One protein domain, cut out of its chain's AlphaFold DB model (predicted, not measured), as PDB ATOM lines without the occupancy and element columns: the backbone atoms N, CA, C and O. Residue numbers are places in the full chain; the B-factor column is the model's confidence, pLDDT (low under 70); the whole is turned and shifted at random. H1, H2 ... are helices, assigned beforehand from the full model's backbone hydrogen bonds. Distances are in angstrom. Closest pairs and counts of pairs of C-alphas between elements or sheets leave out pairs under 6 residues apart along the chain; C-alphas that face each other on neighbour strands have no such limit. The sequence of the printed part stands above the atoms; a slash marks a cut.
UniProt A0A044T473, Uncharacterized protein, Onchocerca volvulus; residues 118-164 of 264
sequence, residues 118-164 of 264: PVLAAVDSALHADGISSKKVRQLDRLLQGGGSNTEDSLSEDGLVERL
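Overview. This is residues 118 to 164 of the 264 residues of an uncharacterized protein of Onchocerca volvulus (UniProt A0A044T473). Four helices are strung out one after another along an extended rod, with no common core. H1 lies crosswise at one end, H2, the longest helix, runs slantwise along the middle, and the short H3 leads to H4, which lies crosswise at the other end. The printed part has 47 residues with four named helices, in the order H1, H2, H3, H4, and no named strand; its class is all helix, with 31 of the 47 residues in the helices. The whole is extended, with a radius of gyration of the C-alphas of 14.9 A, and the C-alphas span 42 by 20 by 14 A.

Arrangement. H1, residues 118 to 126, touches no helix. H2, residues 135 to 144, is close to H1 but not clearly touching it; their closest C-alphas, those of Ser 125 and Lys 135, are 7.7 A apart. H1 and H2 run the same way at a steep tilt of 62 degrees, and their centres are 16.4 A apart. H3, residues 151 to 154, follows H2 in the chain, yet the two are apart. H4, residues 157 to 164, is close to H3 but not clearly touching it; their closest C-alphas, those of Asp 153 and Gly 159, are 6.5 A apart. The centres of H3 and H4 are 10.6 A apart. H1 is apart from both H3 and H4, and H2 is apart from H4. In H1, H2 and H4 every pair of O of residue i and N of residue i+4 is within hydrogen-bond range; H3, with four residues, is too short for such a pair, and its one pair of O of residue i and N of residue i+3 is within range.

Along the chain. H1 begins with the C-alpha of Pro 118 at (32.057, -7.149, -5.214) and runs to Ala 126, 12.1 A from first to last C-alpha. H2 runs from Lys 135, with its C-alpha at (21.030, -10.033, 3.800), to Leu 144, 14.2 A. H3 goes from Thr 151 to Ser 154, 4.6 A. H4 runs 10.4 A from Glu 157 to Leu 164, where the C-alpha is at (12.669, 4.432, 29.162).

Size, cuts and confidence. The two C-alphas farthest apart, those of Val 119 and Val 161, are 43.0 A apart. Residues 118 to 123, which belong to H1, stand free, as do residues 155 to 162, of which 157 to 162 belong to H4. The printed part has no cut. The link from H1 to H2, with 8 residues, and that from H2 to H3, with 6, are short, and the link from H3 to H4, with 2, is tight. The mean pLDDT of the printed part is 71.4; it is under 70 in residues 124 to 130 and 146 to 155.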
ATOM      1  N   PRO A 118      33.077  -6.326  -4.563       80.24
ATOM      2  CA  PRO A 118      32.057  -7.149  -5.214       80.24
ATOM      3  C   PRO A 118      32.227  -8.653  -4.972       80.24
ATOM      4  O   PRO A 118      31.234  -9.341  -4.768       80.24
ATOM      5  N   VAL A 119      33.464  -9.160  -4.953       80.34
ATOM      6  CA  VAL A 119      33.756 -10.577  -4.691       80.34
ATOM      7  C   VAL A 119      33.432 -10.925  -3.244       80.34
ATOM      8  O   VAL A 119      32.727 -11.898  -3.011       80.34
ATOM      9  N   LEU A 120      33.842 -10.096  -2.278       78.30
ATOM     10  CA  LEU A 120      33.471 -10.295  -0.872       78.30
ATOM     11  C   LEU A 120      31.952 -10.271  -0.673       78.30
ATOM     12  O   LEU A 120      31.416 -11.094   0.059       78.30
ATOM     13  N   ALA A 121      31.241  -9.371  -1.360       74.29
ATOM     14  CA  ALA A 121      29.781  -9.318  -1.313       74.29
ATOM     15  C   ALA A 121      29.117 -10.539  -1.976       74.29
ATOM     16  O   ALA A 121      28.072 -10.989  -1.511       74.29
ATOM     17  N   ALA A 122      29.705 -11.079  -3.047       74.72
ATOM     18  CA  ALA A 122      29.226 -12.285  -3.714       74.72
ATOM     19  C   ALA A 122      29.485 -13.542  -2.873       74.72
ATOM     20  O   ALA A 122      28.596 -14.381  -2.760       74.72
ATOM     21  N   VAL A 123      30.644 -13.642  -2.216       73.16
ATOM     22  CA  VAL A 123      30.950 -14.706  -1.247       73.16
ATOM     23  C   VAL A 123      30.016 -14.603  -0.046       73.16
ATOM     24  O   VAL A 123      29.367 -15.584   0.285       73.16
ATOM     25  N   ASP A 124      29.811 -13.408   0.516       68.82
ATOM     26  CA  ASP A 124      28.765 -13.175   1.521       68.82
ATOM     27  C   ASP A 124      27.353 -13.371   0.945       68.82
ATOM     28  O   ASP A 124      26.386 -13.368   1.678       68.82
ATOM     29  N   SER A 125      27.136 -13.538  -0.352       66.20
ATOM     30  CA  SER A 125      25.810 -13.912  -0.868       66.20
ATOM     31  C   SER A 125      25.682 -15.423  -1.053       66.20
ATOM     32  O   SER A 125      24.603 -15.963  -0.829       66.20
ATOM     33  N   ALA A 126      26.774 -16.099  -1.413       65.96
ATOM     34  CA  ALA A 126      26.814 -17.522  -1.735       65.96
ATOM     35  C   ALA A 126      27.119 -18.429  -0.529       65.96
ATOM     36  O   ALA A 126      26.666 -19.569  -0.499       65.96
ATOM     37  N   LEU A 127      27.875 -17.943   0.457       64.67
ATOM     38  CA  LEU A 127      28.415 -18.726   1.570       64.67
ATOM     39  C   LEU A 127      27.512 -18.658   2.810       64.67
ATOM     40  O   LEU A 127      27.950 -18.256   3.882       64.67
ATOM     41  N   HIS A 128      26.241 -19.028   2.662       65.85
ATOM     42  CA  HIS A 128      25.343 -19.187   3.810       65.85
ATOM     43  C   HIS A 128      24.835 -20.614   3.849       65.85
ATOM     44  O   HIS A 128      24.059 -21.020   2.984       65.85
ATOM     45  N   ALA A 129      25.285 -21.366   4.857       60.67
ATOM     46  CA  ALA A 129      24.850 -22.739   5.115       60.67
ATOM     47  C   ALA A 129      23.338 -22.821   5.410       60.67
ATOM     48  O   ALA A 129      22.713 -23.861   5.219       60.67
ATOM     49  N   ASP A 130      22.747 -21.693   5.797       64.69
ATOM     50  CA  ASP A 130      21.404 -21.603   6.360       64.69
ATOM     51  C   ASP A 130      20.327 -21.420   5.271       64.69
ATOM     52  O   ASP A 130      19.134 -21.345   5.559       64.69
ATOM     53  N   GLY A 131      20.723 -21.303   3.996       72.48
ATOM     54  CA  GLY A 131      19.803 -21.139   2.860       72.48
ATOM     55  C   GLY A 131      19.105 -19.771   2.780       72.48
ATOM     56  O   GLY A 131      18.255 -19.556   1.914       72.48
ATOM     57  N   ILE A 132      19.460 -18.818   3.647       73.11
ATOM     58  CA  ILE A 132      18.856 -17.483   3.698       73.11
ATOM     59  C   ILE A 132      19.546 -16.552   2.688       73.11
ATOM     60  O   ILE A 132      20.644 -16.039   2.914       73.11
ATOM     61  N   SER A 133      18.865 -16.268   1.575       71.16
ATOM     62  CA  SER A 133      19.377 -15.380   0.515       71.16
ATOM     63  C   SER A 133      19.327 -13.888   0.872       71.16
ATOM     64  O   SER A 133      20.085 -13.081   0.332       71.16
ATOM     65  N   SER A 134      18.438 -13.490   1.786       80.23
ATOM     66  CA  SER A 134      18.236 -12.086   2.142       80.23
ATOM     67  C   SER A 134      19.212 -11.624   3.220       80.23
ATOM     68  O   SER A 134      19.118 -12.023   4.380       80.23
ATOM     69  N   LYS A 135      20.083 -10.670   2.868       79.13
ATOM     70  CA  LYS A 135      21.030 -10.033   3.800       79.13
ATOM     71  C   LYS A 135      20.359  -9.471   5.058       79.13
ATOM     72  O   LYS A 135      20.917  -9.589   6.145       79.13
ATOM     73  N   LYS A 136      19.170  -8.870   4.923       83.31
ATOM     74  CA  LYS A 136      18.422  -8.318   6.067       83.31
ATOM     75  C   LYS A 136      17.956  -9.421   7.015       83.31
ATOM     76  O   LYS A 136      18.046  -9.253   8.224       83.31
ATOM     77  N   VAL A 137      17.505 -10.551   6.466       83.68
ATOM     78  CA  VAL A 137      17.065 -11.703   7.265       83.68
ATOM     79  C   VAL A 137      18.253 -12.318   7.997       83.68
ATOM     80  O   VAL A 137      18.140 -12.574   9.183       83.68
ATOM     81  N   ARG A 138      19.422 -12.432   7.355       80.36
ATOM     82  CA  ARG A 138      20.646 -12.900   8.029       80.36
ATOM     83  C   ARG A 138      21.117 -11.979   9.149       80.36
ATOM     84  O   ARG A 138      21.611 -12.439  10.166       80.36
ATOM     85  N   GLN A 139      20.997 -10.664   8.964       81.92
ATOM     86  CA  GLN A 139      21.328  -9.708  10.022       81.92
ATOM     87  C   GLN A 139      20.383  -9.851  11.215       81.92
ATOM     88  O   GLN A 139      20.851  -9.851  12.347       81.92
ATOM     89  N   LEU A 140      19.082 -10.000  10.956       84.30
ATOM     90  CA  LEU A 140      18.088 -10.268  11.995       84.30
ATOM     91  C   LEU A 140      18.365 -11.590  12.706       84.30
ATOM     92  O   LEU A 140      18.370 -11.628  13.926       84.30
ATOM     93  N   ASP A 141      18.648 -12.649  11.957       81.85
ATOM     94  CA  ASP A 141      18.957 -13.965  12.504       81.85
ATOM     95  C   ASP A 141      20.223 -13.934  13.374       81.85
ATOM     96  O   ASP A 141      20.191 -14.371  14.519       81.85
ATOM     97  N   ARG A 142      21.292 -13.264  12.926       78.95
ATOM     98  CA  ARG A 142      22.498 -13.046  13.743       78.95
ATOM     99  C   ARG A 142      22.220 -12.242  15.019       78.95
ATOM    100  O   ARG A 142      22.847 -12.496  16.044       78.95
ATOM    101  N   LEU A 143      21.307 -11.269  14.963       79.73
ATOM    102  CA  LEU A 143      20.868 -10.513  16.142       79.73
ATOM    103  C   LEU A 143      20.061 -11.396  17.104       79.73
ATOM    104  O   LEU A 143      20.244 -11.293  18.312       79.73
ATOM    105  N   LEU A 144      19.209 -12.281  16.581       79.92
ATOM    106  CA  LEU A 144      18.403 -13.213  17.376       79.92
ATOM    107  C   LEU A 144      19.241 -14.337  17.996       79.92
ATOM    108  O   LEU A 144      18.984 -14.727  19.131       79.92
ATOM    109  N   GLN A 145      20.255 -14.832  17.283       73.88
ATOM    110  CA  GLN A 145      21.189 -15.860  17.755       73.88
ATOM    111  C   GLN A 145      22.268 -15.306  18.705       73.88
ATOM    112  O   GLN A 145      23.141 -16.049  19.143       73.88
ATOM    113  N   GLY A 146      22.232 -14.007  19.031       62.66
ATOM    114  CA  GLY A 146      23.161 -13.378  19.977       62.66
ATOM    115  C   GLY A 146      24.578 -13.150  19.437       62.66
ATOM    116  O   GLY A 146      25.455 -12.728  20.179       62.66
ATOM    117  N   GLY A 147      24.821 -13.384  18.143       59.17
ATOM    118  CA  GLY A 147      26.163 -13.394  17.544       59.17
ATOM    119  C   GLY A 147      26.631 -12.072  16.925       59.17
ATOM    120  O   GLY A 147      27.548 -12.080  16.107       59.17
ATOM    121  N   GLY A 148      25.981 -10.935  17.196       53.59
ATOM    122  CA  GLY A 148      26.234  -9.714  16.411       53.59
ATOM    123  C   GLY A 148      26.071  -8.372  17.108       53.59
ATOM    124  O   GLY A 148      26.168  -7.346  16.437       53.59
ATOM    125  N   SER A 149      25.806  -8.358  18.406       55.28
ATOM    126  CA  SER A 149      25.696  -7.141  19.199       55.28
ATOM    127  C   SER A 149      25.782  -7.557  20.660       55.28
ATOM    128  O   SER A 149      25.109  -8.501  21.063       55.28
ATOM    129  N   ASN A 150      26.638  -6.864  21.400       52.31
ATOM    130  CA  ASN A 150      26.670  -6.639  22.846       52.31
ATOM    131  C   ASN A 150      25.274  -6.398  23.467       52.31
ATOM    132  O   ASN A 150      24.955  -5.341  24.009       52.31
ATOM    133  N   THR A 151      24.403  -7.396  23.370       55.82
ATOM    134  CA  THR A 151      23.044  -7.377  23.915       55.82
ATOM    135  C   THR A 151      23.041  -7.483  25.435       55.82
ATOM    136  O   THR A 151      22.029  -7.163  26.052       55.82
ATOM    137  N   GLU A 152      24.177  -7.831  26.041       55.41
ATOM    138  CA  GLU A 152      24.402  -7.695  27.481       55.41
ATOM    139  C   GLU A 152      24.366  -6.227  27.940       55.41
ATOM    140  O   GLU A 152      23.755  -5.939  28.965       55.41
ATOM    141  N   ASP A 153      24.844  -5.278  27.123       56.33
ATOM    142  CA  ASP A 153      24.682  -3.843  27.407       56.33
ATOM    143  C   ASP A 153      23.243  -3.381  27.141       56.33
ATOM    144  O   ASP A 153      22.678  -2.583  27.889       56.33
ATOM    145  N   SER A 154      22.607  -3.919  26.094       57.23
ATOM    146  CA  SER A 154      21.241  -3.537  25.692       57.23
ATOM    147  C   SER A 154      20.143  -4.092  26.608       57.23
ATOM    148  O   SER A 154      18.988  -3.681  26.485       57.23
ATOM    149  N   LEU A 155      20.465  -5.022  27.505       63.93
ATOM    150  CA  LEU A 155      19.559  -5.533  28.539       63.93
ATOM    151  C   LEU A 155      20.034  -5.202  29.958       63.93
ATOM    152  O   LEU A 155      19.397  -5.635  30.919       63.93
ATOM    153  N   SER A 156      21.108  -4.422  30.098       70.75
ATOM    154  CA  SER A 156      21.488  -3.851  31.386       70.75
ATOM    155  C   SER A 156      20.342  -2.995  31.942       70.75
ATOM    156  O   SER A 156      19.589  -2.368  31.187       70.75
ATOM    157  N   GLU A 157      20.184  -2.984  33.269       76.78
ATOM    158  CA  GLU A 157      19.198  -2.131  33.946       76.78
ATOM    159  C   GLU A 157      19.388  -0.668  33.530       76.78
ATOM    160  O   GLU A 157      18.425  -0.010  33.139       76.78
ATOM    161  N   ASP A 158      20.640  -0.209  33.483       79.56
ATOM    162  CA  ASP A 158      20.997   1.147  33.070       79.56
ATOM    163  C   ASP A 158      20.566   1.445  31.621       79.56
ATOM    164  O   ASP A 158      19.922   2.466  31.366       79.56
ATOM    165  N   GLY A 159      20.807   0.528  30.674       76.42
ATOM    166  CA  GLY A 159      20.400   0.680  29.270       76.42
ATOM    167  C   GLY A 159      18.889   0.543  29.031       76.42
ATOM    168  O   GLY A 159      18.353   1.041  28.034       76.42
ATOM    169  N   LEU A 160      18.159  -0.128  29.925       78.92
ATOM    170  CA  LEU A 160      16.692  -0.121  29.947       78.92
ATOM    171  C   LEU A 160      16.157   1.199  30.509       78.92
ATOM    172  O   LEU A 160      15.240   1.776  29.926       78.92
ATOM    173  N   VAL A 161      16.743   1.698  31.600       80.64
ATOM    174  CA  VAL A 161      16.364   2.965  32.237       80.64
ATOM    175  C   VAL A 161      16.601   4.145  31.297       80.64
ATOM    176  O   VAL A 161      15.737   5.014  31.196       80.64
ATOM    177  N   GLU A 162      17.722   4.181  30.577       75.46
ATOM    178  CA  GLU A 162      18.011   5.233  29.595       75.46
ATOM    179  C   GLU A 162      17.025   5.196  28.418       75.46
ATOM    180  O   GLU A 162      16.438   6.218  28.074       75.46
ATOM    181  N   ARG A 163      16.705   4.005  27.891       72.57
ATOM    182  CA  ARG A 163      15.656   3.843  26.863       72.57
ATOM    183  C   ARG A 163      14.274   4.251  27.335       72.57
ATOM    184  O   ARG A 163      13.499   4.762  26.536       72.57
ATOM    185  N   LEU A 164      13.929   3.970  28.589       73.39
ATOM    186  CA  LEU A 164      12.669   4.432  29.162       73.39
ATOM    187  C   LEU A 164      12.688   5.958  29.291       73.39
ATOM    188  O   LEU A 164      11.687   6.598  29.005       73.39
TER     189      LEU A 164